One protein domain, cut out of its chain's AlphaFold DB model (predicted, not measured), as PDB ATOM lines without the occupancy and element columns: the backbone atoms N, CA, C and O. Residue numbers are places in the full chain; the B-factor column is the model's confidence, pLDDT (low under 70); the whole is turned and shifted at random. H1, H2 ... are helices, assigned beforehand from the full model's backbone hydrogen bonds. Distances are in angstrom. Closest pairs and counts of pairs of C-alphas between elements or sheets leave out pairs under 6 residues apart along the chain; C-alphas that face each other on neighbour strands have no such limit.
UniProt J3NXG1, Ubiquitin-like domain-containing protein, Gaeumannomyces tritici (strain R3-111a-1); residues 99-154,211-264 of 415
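AT A GLANCE: This is residues 99 to 154 and 211 to 264 of the 415 residues of the protein "Ubiquitin-like domain-containing protein" of Gaeumannomyces tritici (strain R3-111a-1) (UniProt J3NXG1). Three long helices, H1, H2 and H3, lie side by side in a flat row with H2 in the middle, each running opposite to its neighbour; H2 and H3 fit together, while H1 sits more loosely beside H2. One face of this row is covered by a second layer made mostly of loop, the long unnamed stretches 99 to 117 and 228 to 252 with the short helix H4, while the other face is bare. The printed part has 110 residues with four named helices, in the order H1, H2, H3, H4, and no named strand; the class is all helix, though under half of the residues, 50 of the 110, are in named elements. The whole is compact, with a radius of gyration of the C-alphas of 13.7 A, and spans 39 by 35 by 21 A.

HOW THE PARTS SIT: After the unnamed residues 99 to 117 comes H1, residues 118 to 130, and a short link of 6 residues joins it to H2, residues 137 to 152. H1 and H2 are close but not clearly touching; their closest C-alphas, those of Phe 129 and Trp 140, are 7.5 A apart. They run opposite ways at a shallow tilt of 13 degrees. H3, residues 211 to 227, touches H2, with the closest C-alphas, those of Ala 146 and Ala 221, 4.6 A apart. H2 and H3 run opposite ways at a shallow tilt of 6 degrees. H1 and H3 are apart. In the long link after H3, residues 241 to 242 pair with residues 248 to 249, antiparallel. H4, residues 253 to 256, touches H1, where the C-alphas of Arg 125 and Val 255 are the closest at 5.5 A. H4 and H2 are close but not clearly touching, with the closest C-alphas, those of Leu 147 and Val 256, 6.7 A apart. H3 and H4 are apart. In H1, H2 and H3 every O i to N i+4 pair is within hydrogen-bond range; H4 is too short for such a pair, and its one O i to N i+3 pair is within range.

IN THESE COORDINATES: H1 begins with C-alpha 118 at (-33.523, -17.757, -33.275) and measures 18.4 A from first to last C-alpha. H2 measures 22.6 A. H3, the longest helix by residues with 17, begins with C-alpha 211 at (-18.533, -32.815, -35.134) and measures 24.2 A. H4, four residues, ends with C-alpha 256 at (-33.374, -27.463, -24.552).

THE WHOLE: The two C-alphas farthest apart, those of Leu 245 and Asp 264, are 40.3 A apart. Residues 155 to 210 are not printed, and C-alphas 154 and 211 are 10.2 A apart across this cut, which falls in the link from H2 to H3. The link from H3 to H4 is long, with 25 residues. The mean pLDDT of the printed part is 89.0, and residues 99 and 211 are under 70.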
ATOM      1  N   HIS A  99     -25.725 -46.594 -12.743       61.12
ATOM      2  CA  HIS A  99     -26.794 -46.871 -13.717       61.12
ATOM      3  C   HIS A  99     -27.850 -45.785 -13.854       61.12
ATOM      4  O   HIS A  99     -28.668 -45.857 -14.771       61.12
ATOM      5  N   ILE A 100     -27.860 -44.805 -12.953       70.19
ATOM      6  CA  ILE A 100     -28.873 -43.750 -12.989       70.19
ATOM      7  C   ILE A 100     -28.602 -42.806 -14.164       70.19
ATOM      8  O   ILE A 100     -29.544 -42.302 -14.761       70.19
ATOM      9  N   ASN A 101     -27.337 -42.616 -14.541       81.06
ATOM     10  CA  ASN A 101     -26.952 -41.648 -15.559       81.06
ATOM     11  C   ASN A 101     -26.665 -42.310 -16.902       81.06
ATOM     12  O   ASN A 101     -25.737 -43.108 -17.038       81.06
ATOM     13  N   LYS A 102     -27.441 -41.930 -17.915       85.50
ATOM     14  CA  LYS A 102     -27.072 -42.140 -19.316       85.50
ATOM     15  C   LYS A 102     -26.231 -40.950 -19.794       85.50
ATOM     16  O   LYS A 102     -26.424 -39.846 -19.289       85.50
ATOM     17  N   PRO A 103     -25.314 -41.147 -20.759       89.38
ATOM     18  CA  PRO A 103     -24.558 -40.037 -21.331       89.38
ATOM     19  C   PRO A 103     -25.507 -39.027 -21.983       89.38
ATOM     20  O   PRO A 103     -26.473 -39.430 -22.639       89.38
ATOM     21  N   LEU A 104     -25.209 -37.738 -21.807       91.56
ATOM     22  CA  LEU A 104     -25.959 -36.624 -22.370       91.56
ATOM     23  C   LEU A 104     -26.028 -36.723 -23.897       91.56
ATOM     24  O   LEU A 104     -25.040 -36.992 -24.583       91.56
ATOM     25  N   ARG A 105     -27.224 -36.498 -24.427       89.44
ATOM     26  CA  ARG A 105     -27.547 -36.505 -25.848       89.44
ATOM     27  C   ARG A 105     -28.218 -35.196 -26.221       89.44
ATOM     28  O   ARG A 105     -29.002 -34.645 -25.455       89.44
ATOM     29  N   ARG A 106     -27.942 -34.737 -27.440       86.50
ATOM     30  CA  ARG A 106     -28.623 -33.577 -28.015       86.50
ATOM     31  C   ARG A 106     -30.061 -33.932 -28.350       86.50
ATOM     32  O   ARG A 106     -30.304 -34.880 -29.101       86.50
ATOM     33  N   HIS A 107     -30.981 -33.141 -27.825       90.81
ATOM     34  CA  HIS A 107     -32.385 -33.229 -28.170       90.81
ATOM     35  C   HIS A 107     -32.604 -32.703 -29.595       90.81
ATOM     36  O   HIS A 107     -32.084 -31.646 -29.958       90.81
ATOM     37  N   ARG A 108     -33.354 -33.437 -30.418       89.06
ATOM     38  CA  ARG A 108     -33.719 -33.026 -31.782       89.06
ATOM     39  C   ARG A 108     -35.230 -33.081 -31.914       89.06
ATOM     40  O   ARG A 108     -35.808 -34.149 -31.729       89.06
ATOM     41  N   TRP A 109     -35.829 -31.959 -32.288       90.81
ATOM     42  CA  TRP A 109     -37.274 -31.821 -32.412       90.81
ATOM     43  C   TRP A 109     -37.647 -30.898 -33.577       90.81
ATOM     44  O   TRP A 109     -36.794 -30.240 -34.177       90.81
ATOM     45  N   VAL A 110     -38.929 -30.907 -33.933       88.12
ATOM     46  CA  VAL A 110     -39.519 -30.091 -35.001       88.12
ATOM     47  C   VAL A 110     -40.765 -29.437 -34.425       88.12
ATOM     48  O   VAL A 110     -41.598 -30.132 -33.840       88.12
ATOM     49  N   SER A 111     -40.911 -28.125 -34.598       87.69
ATOM     50  CA  SER A 111     -42.123 -27.433 -34.173       87.69
ATOM     51  C   SER A 111     -43.251 -27.658 -35.173       87.69
ATOM     52  O   SER A 111     -43.043 -27.541 -36.379       87.69
ATOM     53  N   ARG A 112     -44.436 -28.010 -34.666       84.19
ATOM     54  CA  ARG A 112     -45.626 -28.292 -35.485       84.19
ATOM     55  C   ARG A 112     -46.514 -27.069 -35.673       84.19
ATOM     56  O   ARG A 112     -47.051 -26.881 -36.756       84.19
ATOM     57  N   ASP A 113     -46.622 -26.262 -34.626       81.00
ATOM     58  CA  ASP A 113     -47.645 -25.220 -34.527       81.00
ATOM     59  C   ASP A 113     -47.053 -23.805 -34.621       81.00
ATOM     60  O   ASP A 113     -47.794 -22.841 -34.788       81.00
ATOM     61  N   HIS A 114     -45.724 -23.666 -34.518       83.38
ATOM     62  CA  HIS A 114     -45.056 -22.368 -34.457       83.38
ATOM     63  C   HIS A 114     -43.787 -22.318 -35.316       83.38
ATOM     64  O   HIS A 114     -42.991 -23.260 -35.349       83.38
ATOM     65  N   ILE A 115     -43.588 -21.194 -36.004       84.75
ATOM     66  CA  ILE A 115     -42.378 -20.910 -36.775       84.75
ATOM     67  C   ILE A 115     -41.416 -20.161 -35.858       84.75
ATOM     68  O   ILE A 115     -41.627 -18.994 -35.542       84.75
ATOM     69  N   TRP A 116     -40.361 -20.841 -35.420       86.12
ATOM     70  CA  TRP A 116     -39.398 -20.264 -34.491       86.12
ATOM     71  C   TRP A 116     -38.323 -19.473 -35.223       86.12
ATOM     72  O   TRP A 116     -37.636 -20.022 -36.085       86.12
ATOM     73  N   THR A 117     -38.112 -18.224 -34.808       87.81
ATOM     74  CA  THR A 117     -36.877 -17.494 -35.115       87.81
ATOM     75  C   THR A 117     -35.878 -17.650 -33.984       87.81
ATOM     76  O   THR A 117     -36.257 -17.697 -32.814       87.81
ATOM     77  N   ARG A 118     -34.580 -17.672 -34.300       83.94
ATOM     78  CA  ARG A 118     -33.523 -17.757 -33.275       83.94
ATOM     79  C   ARG A 118     -33.601 -16.644 -32.234       83.94
ATOM     80  O   ARG A 118     -33.370 -16.892 -31.054       83.94
ATOM     81  N   GLN A 119     -33.944 -15.431 -32.663       86.12
ATOM     82  CA  GLN A 119     -34.058 -14.286 -31.764       86.12
ATOM     83  C   GLN A 119     -35.267 -14.412 -30.826       86.12
ATOM     84  O   GLN A 119     -35.123 -14.161 -29.630       86.12
ATOM     85  N   ALA A 120     -36.430 -14.832 -31.339       87.56
ATOM     86  CA  ALA A 120     -37.600 -15.093 -30.501       87.56
ATOM     87  C   ALA A 120     -37.310 -16.213 -29.498       87.56
ATOM     88  O   ALA A 120     -37.561 -16.067 -28.308       87.56
ATOM     89  N   LEU A 121     -36.663 -17.283 -29.957       89.62
ATOM     90  CA  LEU A 121     -36.320 -18.439 -29.142       89.62
ATOM     91  C   LEU A 121     -35.324 -18.078 -28.020       89.62
ATOM     92  O   LEU A 121     -35.490 -18.498 -26.876       89.62
ATOM     93  N   ALA A 122     -34.324 -17.239 -28.306       88.00
ATOM     94  CA  ALA A 122     -33.404 -16.719 -27.293       88.00
ATOM     95  C   ALA A 122     -34.113 -15.838 -26.247       88.00
ATOM     96  O   ALA A 122     -33.809 -15.944 -25.057       88.00
ATOM     97  N   ARG A 123     -35.071 -15.003 -26.674       90.31
ATOM     98  CA  ARG A 123     -35.891 -14.185 -25.766       90.31
ATOM     99  C   ARG A 123     -36.748 -15.063 -24.862       90.31
ATOM    100  O   ARG A 123     -36.655 -14.947 -23.647       90.31
ATOM    101  N   GLU A 124     -37.490 -16.003 -25.437       92.25
ATOM    102  CA  GLU A 124     -38.337 -16.908 -24.661       92.25
ATOM    103  C   GLU A 124     -37.526 -17.776 -23.696       92.25
ATOM    104  O   GLU A 124     -37.961 -18.031 -22.573       92.25
ATOM    105  N   ARG A 125     -36.320 -18.212 -24.088       93.38
ATOM    106  CA  ARG A 125     -35.395 -18.914 -23.182       93.38
ATOM    107  C   ARG A 125     -35.042 -18.047 -21.980       93.38
ATOM    108  O   ARG A 125     -35.070 -18.548 -20.858       93.38
ATOM    109  N   ALA A 126     -34.717 -16.774 -22.196       90.62
ATOM    110  CA  ALA A 126     -34.407 -15.852 -21.109       90.62
ATOM    111  C   ALA A 126     -35.611 -15.673 -20.170       90.62
ATOM    112  O   ALA A 126     -35.458 -15.855 -18.962       90.62
ATOM    113  N   ASP A 127     -36.801 -15.442 -20.726       92.12
ATOM    114  CA  ASP A 127     -38.043 -15.278 -19.960       92.12
ATOM    115  C   ASP A 127     -38.391 -16.547 -19.160       92.12
ATOM    116  O   ASP A 127     -38.816 -16.487 -18.000       92.12
ATOM    117  N   PHE A 128     -38.147 -17.730 -19.731       92.69
ATOM    118  CA  PHE A 128     -38.332 -19.000 -19.031       92.69
ATOM    119  C   PHE A 128     -37.423 -19.129 -17.812       92.69
ATOM    120  O   PHE A 128     -37.884 -19.538 -16.750       92.69
ATOM    121  N   PHE A 129     -36.132 -18.816 -17.942       91.25
ATOM    122  CA  PHE A 129     -35.204 -18.935 -16.815       91.25
ATOM    123  C   PHE A 129     -35.412 -17.845 -15.759       91.25
ATOM    124  O   PHE A 129     -35.164 -18.118 -14.585       91.25
ATOM    125  N   ASP A 130     -35.898 -16.662 -16.137       91.00
ATOM    126  CA  ASP A 130     -36.188 -15.567 -15.202       91.00
ATOM    127  C   ASP A 130     -37.430 -15.850 -14.339       91.00
ATOM    128  O   ASP A 130     -37.448 -15.621 -13.131       91.00
ATOM    129  N   THR A 131     -38.457 -16.464 -14.929       90.38
ATOM    130  CA  THR A 131     -39.716 -16.782 -14.234       90.38
ATOM    131  C   THR A 131     -39.649 -18.038 -13.352       90.38
ATOM    132  O   THR A 131     -40.588 -18.340 -12.602       90.38
ATOM    133  N   ARG A 132     -38.551 -18.806 -13.392       87.69
ATOM    134  CA  ARG A 132     -38.414 -20.058 -12.630       87.69
ATOM    135  C   ARG A 132     -38.081 -19.811 -11.160       87.69
ATOM    136  O   ARG A 132     -36.938 -19.603 -10.779       87.69
ATOM    137  N   VAL A 133     -39.092 -19.994 -10.310       81.00
ATOM    138  CA  VAL A 133     -38.965 -19.932  -8.836       81.00
ATOM    139  C   VAL A 133     -39.050 -21.299  -8.139       81.00
ATOM    140  O   VAL A 133     -38.914 -21.397  -6.922       81.00
ATOM    141  N   THR A 134     -39.306 -22.379  -8.883       87.00
ATOM    142  CA  THR A 134     -39.536 -23.718  -8.312       87.00
ATOM    143  C   THR A 134     -38.238 -24.502  -8.139       87.00
ATOM    144  O   THR A 134     -37.542 -24.727  -9.125       87.00
ATOM    145  N   GLY A 135     -37.960 -25.027  -6.945       88.81
ATOM    146  CA  GLY A 135     -36.765 -25.841  -6.684       88.81
ATOM    147  C   GLY A 135     -35.550 -25.002  -6.277       88.81
ATOM    148  O   GLY A 135     -35.701 -23.890  -5.780       88.81
ATOM    149  N   ARG A 136     -34.344 -25.553  -6.438       92.19
ATOM    150  CA  ARG A 136     -33.084 -24.869  -6.108       92.19
ATOM    151  C   ARG A 136     -32.638 -23.989  -7.266       92.19
ATOM    152  O   ARG A 136     -32.510 -24.468  -8.394       92.19
ATOM    153  N   VAL A 137     -32.363 -22.721  -6.980       92.56
ATOM    154  CA  VAL A 137     -31.905 -21.754  -7.990       92.56
ATOM    155  C   VAL A 137     -30.541 -22.144  -8.554       92.56
ATOM    156  O   VAL A 137     -30.302 -21.982  -9.744       92.56
ATOM    157  N   GLU A 138     -29.679 -22.753  -7.741       93.56
ATOM    158  CA  GLU A 138     -28.339 -23.199  -8.131       93.56
ATOM    159  C   GLU A 138     -28.400 -24.278  -9.219       93.56
ATOM    160  O   GLU A 138     -27.579 -24.295 -10.137       93.56
ATOM    161  N   ILE A 139     -29.413 -25.147  -9.152       94.31
ATOM    162  CA  ILE A 139     -29.641 -26.187 -10.156       94.31
ATOM    163  C   ILE A 139     -30.093 -25.553 -11.470       94.31
ATOM    164  O   ILE A 139     -29.554 -25.899 -12.517       94.31
ATOM    165  N   TRP A 140     -31.001 -24.572 -11.433       94.81
ATOM    166  CA  TRP A 140     -31.409 -23.844 -12.640       94.81
ATOM    167  C   TRP A 140     -30.257 -23.081 -13.289       94.81
ATOM    168  O   TRP A 140     -30.114 -23.140 -14.508       94.81
ATOM    169  N   GLN A 141     -29.403 -22.427 -12.498       94.00
ATOM    170  CA  GLN A 141     -28.208 -21.748 -13.011       94.00
ATOM    171  C   GLN A 141     -27.235 -22.738 -13.657       94.00
ATOM    172  O   GLN A 141     -26.710 -22.483 -14.737       94.00
ATOM    173  N   THR A 142     -27.043 -23.905 -13.040       95.06
ATOM    174  CA  THR A 142     -26.184 -24.958 -13.594       95.06
ATOM    175  C   THR A 142     -26.748 -25.521 -14.900       95.06
ATOM    176  O   THR A 142     -26.013 -25.690 -15.872       95.06
ATOM    177  N   VAL A 143     -28.054 -25.795 -14.945       94.31
ATOM    178  CA  VAL A 143     -28.747 -26.273 -16.150       94.31
ATOM    179  C   VAL A 143     -28.650 -25.241 -17.271       94.31
ATOM    180  O   VAL A 143     -28.342 -25.612 -18.400       94.31
ATOM    181  N   ARG A 144     -28.846 -23.955 -16.963       93.62
ATOM    182  CA  ARG A 144     -28.673 -22.859 -17.919       93.62
ATOM    183  C   ARG A 144     -27.246 -22.810 -18.463       93.62
ATOM    184  O   ARG A 144     -27.080 -22.812 -19.676       93.62
ATOM    185  N   ALA A 145     -26.233 -22.848 -17.600       94.38
ATOM    186  CA  ALA A 145     -24.831 -22.833 -18.023       94.38
ATOM    187  C   ALA A 145     -24.478 -24.036 -18.919       94.38
ATOM    188  O   ALA A 145     -23.772 -23.894 -19.915       94.38
ATOM    189  N   ALA A 146     -24.998 -25.227 -18.601       94.44
ATOM    190  CA  ALA A 146     -24.816 -26.408 -19.441       94.44
ATOM    191  C   ALA A 146     -25.508 -26.260 -20.809       94.44
ATOM    192  O   ALA A 146     -24.952 -26.682 -21.820       94.44
ATOM    193  N   LEU A 147     -26.701 -25.661 -20.850       92.25
ATOM    194  CA  LEU A 147     -27.443 -25.409 -22.086       92.25
ATOM    195  C   LEU A 147     -26.784 -24.336 -22.961       92.25
ATOM    196  O   LEU A 147     -26.710 -24.532 -24.168       92.25
ATOM    197  N   GLU A 148     -26.236 -23.269 -22.380       91.56
ATOM    198  CA  GLU A 148     -25.514 -22.224 -23.121       91.56
ATOM    199  C   GLU A 148     -24.326 -22.808 -23.909       91.56
ATOM    200  O   GLU A 148     -24.162 -22.513 -25.091       91.56
ATOM    201  N   VAL A 149     -23.572 -23.742 -23.314       91.88
ATOM    202  CA  VAL A 149     -22.491 -24.477 -24.007       91.88
ATOM    203  C   VAL A 149     -23.023 -25.324 -25.176       91.88
ATOM    204  O   VAL A 149     -22.371 -25.464 -26.216       91.88
ATOM    205  N   LEU A 150     -24.218 -25.902 -25.032       90.19
ATOM    206  CA  LEU A 150     -24.852 -26.691 -26.091       90.19
ATOM    207  C   LEU A 150     -25.418 -25.817 -27.216       90.19
ATOM    208  O   LEU A 150     -25.405 -26.261 -28.364       90.19
ATOM    209  N   TRP A 151     -25.900 -24.612 -26.906       88.62
ATOM    210  CA  TRP A 151     -26.419 -23.665 -27.894       88.62
ATOM    211  C   TRP A 151     -25.298 -23.007 -28.705       88.62
ATOM    212  O   TRP A 151     -25.430 -22.905 -29.920       88.62
ATOM    213  N   GLU A 152     -24.173 -22.645 -28.082       86.38
ATOM    214  CA  GLU A 152     -23.016 -22.046 -28.776       86.38
ATOM    215  C   GLU A 152     -22.425 -22.989 -29.840       86.38
ATOM    216  O   GLU A 152     -21.939 -22.576 -30.886       86.38
ATOM    217  N   SER A 153     -22.517 -24.294 -29.589       82.94
ATOM    218  CA  SER A 153     -22.029 -25.349 -30.480       82.94
ATOM    219  C   SER A 153     -23.124 -25.933 -31.388       82.94
ATOM    220  O   SER A 153     -22.975 -27.049 -31.915       82.94
ATOM    221  N   ALA A 154     -24.257 -25.241 -31.543       73.31
ATOM    222  CA  ALA A 154     -25.320 -25.643 -32.454       73.31
ATOM    223  C   ALA A 154     -24.914 -25.351 -33.914       73.31
ATOM    224  O   ALA A 154     -24.436 -24.258 -34.220       73.31
ATOM    225  N   ASN A 211     -18.171 -31.792 -36.109       68.00
ATOM    226  CA  ASN A 211     -18.533 -32.815 -35.134       68.00
ATOM    227  C   ASN A 211     -17.639 -32.802 -33.877       68.00
ATOM    228  O   ASN A 211     -18.120 -33.178 -32.817       68.00
ATOM    229  N   GLN A 212     -16.380 -32.349 -33.963       79.94
ATOM    230  CA  GLN A 212     -15.454 -32.347 -32.818       79.94
ATOM    231  C   GLN A 212     -15.867 -31.308 -31.774       79.94
ATOM    232  O   GLN A 212     -16.090 -31.670 -30.623       79.94
ATOM    233  N   ASP A 213     -16.106 -30.066 -32.195       81.56
ATOM    234  CA  ASP A 213     -16.564 -28.989 -31.305       81.56
ATOM    235  C   ASP A 213     -17.897 -29.342 -30.617       81.56
ATOM    236  O   ASP A 213     -18.148 -28.983 -29.466       81.56
ATOM    237  N   GLN A 214     -18.761 -30.096 -31.305       83.38
ATOM    238  CA  GLN A 214     -20.038 -30.562 -30.759       83.38
ATOM    239  C   GLN A 214     -19.864 -31.623 -29.673       83.38
ATOM    240  O   GLN A 214     -20.556 -31.578 -28.653       83.38
ATOM    241  N   ASP A 215     -18.961 -32.577 -29.893       88.06
ATOM    242  CA  ASP A 215     -18.640 -33.622 -28.923       88.06
ATOM    243  C   ASP A 215     -17.915 -33.032 -27.701       88.06
ATOM    244  O   ASP A 215     -18.200 -33.416 -26.565       88.06
ATOM    245  N   GLU A 216     -17.041 -32.045 -27.912       90.62
ATOM    246  CA  GLU A 216     -16.373 -31.292 -26.846       90.62
ATOM    247  C   GLU A 216     -17.369 -30.489 -26.002       90.62
ATOM    248  O   GLU A 216     -17.322 -30.531 -24.767       90.62
ATOM    249  N   ALA A 217     -18.333 -29.823 -26.640       90.94
ATOM    250  CA  ALA A 217     -19.401 -29.115 -25.942       90.94
ATOM    251  C   ALA A 217     -20.304 -30.069 -25.147       90.94
ATOM    252  O   ALA A 217     -20.656 -29.779 -24.003       90.94
ATOM    253  N   LEU A 218     -20.636 -31.241 -25.701       91.88
ATOM    254  CA  LEU A 218     -21.392 -32.273 -24.986       91.88
ATOM    255  C   LEU A 218     -20.633 -32.805 -23.771       91.88
ATOM    256  O   LEU A 218     -21.223 -32.961 -22.702       91.88
ATOM    257  N   ALA A 219     -19.332 -33.059 -23.913       92.94
ATOM    258  CA  ALA A 219     -18.481 -33.494 -22.811       92.94
ATOM    259  C   ALA A 219     -18.370 -32.419 -21.719       92.94
ATOM    260  O   ALA A 219     -18.428 -32.732 -20.524       92.94
ATOM    261  N   THR A 220     -18.274 -31.150 -22.116       94.50
ATOM    262  CA  THR A 220     -18.237 -30.001 -21.204       94.50
ATOM    263  C   THR A 220     -19.557 -29.871 -20.444       94.50
ATOM    264  O   THR A 220     -19.555 -29.862 -19.213       94.50
ATOM    265  N   ALA A 221     -20.695 -29.886 -21.143       94.62
ATOM    266  CA  ALA A 221     -22.022 -29.839 -20.530       94.62
ATOM    267  C   ALA A 221     -22.280 -31.039 -19.602       94.62
ATOM    268  O   ALA A 221     -22.752 -30.868 -18.479       94.62
ATOM    269  N   GLN A 222     -21.901 -32.255 -20.013       93.44
ATOM    270  CA  GLN A 222     -21.975 -33.445 -19.161       93.44
ATOM    271  C   GLN A 222     -21.147 -33.268 -17.882       93.44
ATOM    272  O   GLN A 222     -21.594 -33.675 -16.810       93.44
ATOM    273  N   SER A 223     -19.960 -32.666 -17.977       93.94
ATOM    274  CA  SER A 223     -19.087 -32.420 -16.824       93.94
ATOM    275  C   SER A 223     -19.704 -31.415 -15.851       93.94
ATOM    276  O   SER A 223     -19.690 -31.664 -14.648       93.94
ATOM    277  N   ILE A 224     -20.320 -30.342 -16.362       94.75
ATOM    278  CA  ILE A 224     -21.053 -29.347 -15.563       94.75
ATOM    279  C   ILE A 224     -22.205 -30.013 -14.795       94.75
ATOM    280  O   ILE A 224     -22.299 -29.880 -13.576       94.75
ATOM    281  N   LEU A 225     -23.047 -30.791 -15.483       93.31
ATOM    282  CA  LEU A 225     -24.194 -31.464 -14.861       93.31
ATOM    283  C   LEU A 225     -23.762 -32.525 -13.839       93.31
ATOM    284  O   LEU A 225     -24.337 -32.618 -12.758       93.31
ATOM    285  N   SER A 226     -22.714 -33.290 -14.158       91.62
ATOM    286  CA  SER A 226     -22.194 -34.327 -13.258       91.62
ATOM    287  C   SER A 226     -21.562 -33.726 -11.999       91.62
ATOM    288  O   SER A 226     -21.684 -34.311 -10.926       91.62
ATOM    289  N   ALA A 227     -20.911 -32.560 -12.107       93.19
ATOM    290  CA  ALA A 227     -20.310 -31.860 -10.970       93.19
ATOM    291  C   ALA A 227     -21.357 -31.331  -9.978       93.19
ATOM    292  O   ALA A 227     -21.093 -31.290  -8.781       93.19
ATOM    293  N   ALA A 228     -22.544 -30.968 -10.464       93.50
ATOM    294  CA  ALA A 228     -23.669 -30.552  -9.630       93.50
ATOM    295  C   ALA A 228     -24.542 -31.721  -9.140       93.50
ATOM    296  O   ALA A 228     -25.632 -31.489  -8.627       93.50
ATOM    297  N   GLU A 229     -24.092 -32.969  -9.326       91.75
ATOM    298  CA  GLU A 229     -24.838 -34.186  -8.976       91.75
ATOM    299  C   GLU A 229     -26.233 -34.261  -9.628       91.75
ATOM    300  O   GLU A 229     -27.143 -34.930  -9.133       91.75
ATOM    301  N   ILE A 230     -26.397 -33.606 -10.782       93.25
ATOM    302  CA  ILE A 230     -27.623 -33.666 -11.570       93.25
ATOM    303  C   ILE A 230     -27.628 -34.977 -12.349       93.25
ATOM    304  O   ILE A 230     -26.666 -35.324 -13.038       93.25
ATOM    305  N   THR A 231     -28.737 -35.704 -12.258       91.38
ATOM    306  CA  THR A 231     -28.894 -37.022 -12.858       91.38
ATOM    307  C   THR A 231     -29.879 -37.048 -14.025       91.38
ATOM    308  O   THR A 231     -30.930 -36.400 -14.012       91.38
ATOM    309  N   LEU A 232     -29.513 -37.818 -15.056       90.62
ATOM    310  CA  LEU A 232     -30.227 -37.948 -16.328       90.62
ATOM    311  C   LEU A 232     -30.489 -39.429 -16.663       90.62
ATOM    312  O   LEU A 232     -29.672 -40.071 -17.332       90.62
ATOM    313  N   PRO A 233     -31.650 -39.990 -16.274       89.00
ATOM    314  CA  PRO A 233     -32.001 -41.380 -16.585       89.00
ATOM    315  C   PRO A 233     -32.314 -41.619 -18.066       89.00
ATOM    316  O   PRO A 233     -32.192 -42.741 -18.566       89.00
ATOM    317  N   SER A 234     -32.728 -40.584 -18.792       87.12
ATOM    318  CA  SER A 234     -32.937 -40.591 -20.245       87.12
ATOM    319  C   SER A 234     -31.646 -40.293 -21.016       87.12
ATOM    320  O   SER A 234     -31.457 -40.839 -22.103       87.12
ATOM    321  N   GLY A 235     -30.759 -39.473 -20.443       88.12
ATOM    322  CA  GLY A 235     -29.660 -38.817 -21.158       88.12
ATOM    323  C   GLY A 235     -30.122 -37.623 -22.003       88.12
ATOM    324  O   GLY A 235     -29.319 -37.052 -22.724       88.12
ATOM    325  N   ASP A 236     -31.398 -37.248 -21.931       91.00
ATOM    326  CA  ASP A 236     -31.987 -36.128 -22.668       91.00
ATOM    327  C   ASP A 236     -32.576 -35.121 -21.675       91.00
ATOM    328  O   ASP A 236     -33.401 -35.493 -20.836       91.00
ATOM    329  N   LEU A 237     -32.149 -33.861 -21.790       90.19
ATOM    330  CA  LEU A 237     -32.581 -32.749 -20.944       90.19
ATOM    331  C   LEU A 237     -34.077 -32.439 -21.108       90.19
ATOM    332  O   LEU A 237     -34.710 -32.032 -20.137       90.19
ATOM    333  N   ALA A 238     -34.672 -32.695 -22.279       91.94
ATOM    334  CA  ALA A 238     -36.098 -32.444 -22.522       91.94
ATOM    335  C   ALA A 238     -37.018 -33.384 -21.725       91.94
ATOM    336  O   ALA A 238     -38.162 -33.058 -21.427       91.94
ATOM    337  N   GLN A 239     -36.512 -34.550 -21.310       88.19
ATOM    338  CA  GLN A 239     -37.247 -35.467 -20.428       88.19
ATOM    339  C   GLN A 239     -37.205 -35.023 -18.950       88.19
ATOM    340  O   GLN A 239     -37.793 -35.670 -18.076       88.19
ATOM    341  N   GLY A 240     -36.540 -33.900 -18.673       90.69
ATOM    342  CA  GLY A 240     -36.343 -33.321 -17.355       90.69
ATOM    343  C   GLY A 240     -35.162 -33.918 -16.598       90.69
ATOM    344  O   GLY A 240     -34.645 -34.991 -16.922       90.69
ATOM    345  N   VAL A 241     -34.727 -33.189 -15.573       93.50
ATOM    346  CA  VAL A 241     -33.503 -33.471 -14.816       93.50
ATOM    347  C   VAL A 241     -33.799 -33.665 -13.336       93.50
ATOM    348  O   VAL A 241     -34.773 -33.118 -12.814       93.50
ATOM    349  N   TYR A 242     -32.961 -34.444 -12.659       94.12
ATOM    350  CA  TYR A 242     -33.105 -34.726 -11.232       94.12
ATOM    351  C   TYR A 242     -31.888 -34.218 -10.463       94.12
ATOM    352  O   TYR A 242     -30.761 -34.502 -10.842       94.12
ATOM    353  N   ASP A 243     -32.109 -33.496  -9.374       93.69
ATOM    354  CA  ASP A 243     -31.062 -33.103  -8.415       93.69
ATOM    355  C   ASP A 243     -30.687 -34.285  -7.493       93.69
ATOM    356  O   ASP A 243     -31.429 -35.266  -7.398       93.69
ATOM    357  N   ALA A 244     -29.576 -34.178  -6.765       90.25
ATOM    358  CA  ALA A 244     -29.108 -35.125  -5.751       90.25
ATOM    359  C   ALA A 244     -30.172 -35.454  -4.690       90.25
ATOM    360  O   ALA A 244     -30.226 -36.565  -4.163       90.25
ATOM    361  N   LEU A 245     -31.059 -34.499  -4.392       89.12
ATOM    362  CA  LEU A 245     -32.176 -34.680  -3.459       89.12
ATOM    363  C   LEU A 245     -33.410 -35.349  -4.084       89.12
ATOM    364  O   LEU A 245     -34.408 -35.553  -3.396       89.12
ATOM    365  N   GLY A 246     -33.372 -35.664  -5.378       90.00
ATOM    366  CA  GLY A 246     -34.490 -36.252  -6.116       90.00
ATOM    367  C   GLY A 246     -35.557 -35.246  -6.557       90.00
ATOM    368  O   GLY A 246     -36.628 -35.658  -7.001       90.00
ATOM    369  N   ASN A 247     -35.288 -33.938  -6.458       92.56
ATOM    370  CA  ASN A 247     -36.171 -32.914  -7.021       92.56
ATOM    371  C   ASN A 247     -36.159 -33.004  -8.550       92.56
ATOM    372  O   ASN A 247     -35.084 -33.071  -9.144       92.56
ATOM    373  N   TYR A 248     -37.341 -32.970  -9.166       93.38
ATOM    374  CA  TYR A 248     -37.501 -33.027 -10.618       93.38
ATOM    375  C   TYR A 248     -37.675 -31.630 -11.217       93.38
ATOM    376  O   TYR A 248     -38.492 -30.838 -10.747       93.38
ATOM    377  N   TYR A 249     -36.945 -31.365 -12.295       93.88
ATOM    378  CA  TYR A 249     -36.947 -30.105 -13.028       93.88
ATOM    379  C   TYR A 249     -37.349 -30.382 -14.479       93.88
ATOM    380  O   TYR A 249     -36.638 -31.064 -15.215       93.88
ATOM    381  N   SER A 250     -38.508 -29.863 -14.888       93.44
ATOM    382  CA  SER A 250     -39.046 -30.039 -16.243       93.44
ATOM    383  C   SER A 250     -38.581 -28.912 -17.168       93.44
ATOM    384  O   SER A 250     -38.732 -27.735 -16.830       93.44
ATOM    385  N   LEU A 251     -38.043 -29.284 -18.331       93.31
ATOM    386  CA  LEU A 251     -37.540 -28.380 -19.365       93.31
ATOM    387  C   LEU A 251     -38.328 -28.604 -20.667       93.31
ATOM    388  O   LEU A 251     -38.323 -29.724 -21.175       93.31
ATOM    389  N   PRO A 252     -38.995 -27.574 -21.216       92.38
ATOM    390  CA  PRO A 252     -39.605 -27.644 -22.540       92.38
ATOM    391  C   PRO A 252     -38.573 -27.888 -23.648       92.38
ATOM    392  O   PRO A 252     -37.427 -27.453 -23.542       92.38
ATOM    393  N   GLU A 253     -38.999 -28.518 -24.746       92.19
ATOM    394  CA  GLU A 253     -38.125 -28.853 -25.885       92.19
ATOM    395  C   GLU A 253     -37.445 -27.614 -26.487       92.19
ATOM    396  O   GLU A 253     -36.241 -27.633 -26.743       92.19
ATOM    397  N   TRP A 254     -38.186 -26.507 -26.611       91.56
ATOM    398  CA  TRP A 254     -37.674 -25.238 -27.132       91.56
ATOM    399  C   TRP A 254     -36.623 -24.592 -26.226       91.56
ATOM    400  O   TRP A 254     -35.678 -23.967 -26.707       91.56
ATOM    401  N   VAL A 255     -36.696 -24.814 -24.912       92.06
ATOM    402  CA  VAL A 255     -35.619 -24.392 -24.012       92.06
ATOM    403  C   VAL A 255     -34.375 -25.236 -24.274       92.06
ATOM    404  O   VAL A 255     -33.280 -24.703 -24.338       92.06
ATOM    405  N   VAL A 256     -34.519 -26.545 -24.472       91.94
ATOM    406  CA  VAL A 256     -33.374 -27.463 -24.552       91.94
ATOM    407  C   VAL A 256     -32.595 -27.346 -25.861       91.94
ATOM    408  O   VAL A 256     -31.364 -27.330 -25.829       91.94
ATOM    409  N   SER A 257     -33.265 -27.270 -27.008       89.12
ATOM    410  CA  SER A 257     -32.592 -27.153 -28.305       89.12
ATOM    411  C   SER A 257     -33.406 -26.373 -29.327       89.12
ATOM    412  O   SER A 257     -34.609 -26.175 -29.167       89.12
ATOM    413  N   ASP A 258     -32.738 -25.895 -30.375       89.75
ATOM    414  CA  ASP A 258     -33.407 -25.230 -31.492       89.75
ATOM    415  C   ASP A 258     -34.170 -26.273 -32.333       89.75
ATOM    416  O   ASP A 258     -33.643 -27.371 -32.572       89.75
ATOM    417  N   PRO A 259     -35.395 -25.968 -32.796       89.19
ATOM    418  CA  PRO A 259     -36.127 -26.862 -33.674       89.19
ATOM    419  C   PRO A 259     -35.435 -26.936 -35.036       89.19
ATOM    420  O   PRO A 259     -34.873 -25.958 -35.526       89.19
ATOM    421  N   LEU A 260     -35.528 -28.088 -35.700       84.06
ATOM    422  CA  LEU A 260     -34.915 -28.282 -37.023       84.06
ATOM    423  C   LEU A 260     -35.528 -27.385 -38.113       84.06
ATOM    424  O   LEU A 260     -34.911 -27.197 -39.154       84.06
ATOM    425  N   ASN A 261     -36.736 -26.867 -37.881       84.38
ATOM    426  CA  ASN A 261     -37.437 -25.920 -38.746       84.38
ATOM    427  C   ASN A 261     -37.352 -24.468 -38.247       84.38
ATOM    428  O   ASN A 261     -38.206 -23.663 -38.610       84.38
ATOM    429  N   ALA A 262     -36.373 -24.138 -37.398       80.75
ATOM    430  CA  ALA A 262     -36.085 -22.747 -37.076       80.75
ATOM    431  C   ALA A 262     -35.645 -22.001 -38.343       80.75
ATOM    432  O   ALA A 262     -34.796 -22.490 -39.092       80.75
ATOM    433  N   VAL A 263     -36.223 -20.828 -38.563       79.00
ATOM    434  CA  VAL A 263     -35.897 -19.934 -39.679       79.00
ATOM    435  C   VAL A 263     -35.132 -18.726 -39.154       79.00
ATOM    436  O   VAL A 263     -35.347 -18.279 -38.022       79.00
ATOM    437  N   ASP A 264     -34.218 -18.196 -39.958       75.88
ATOM    438  CA  ASP A 264     -33.594 -16.916 -39.649       75.88
ATOM    439  C   ASP A 264     -34.594 -15.787 -39.969       75.88
ATOM    440  O   ASP A 264     -35.415 -15.901 -40.878       75.88
TER     441      ASP A 264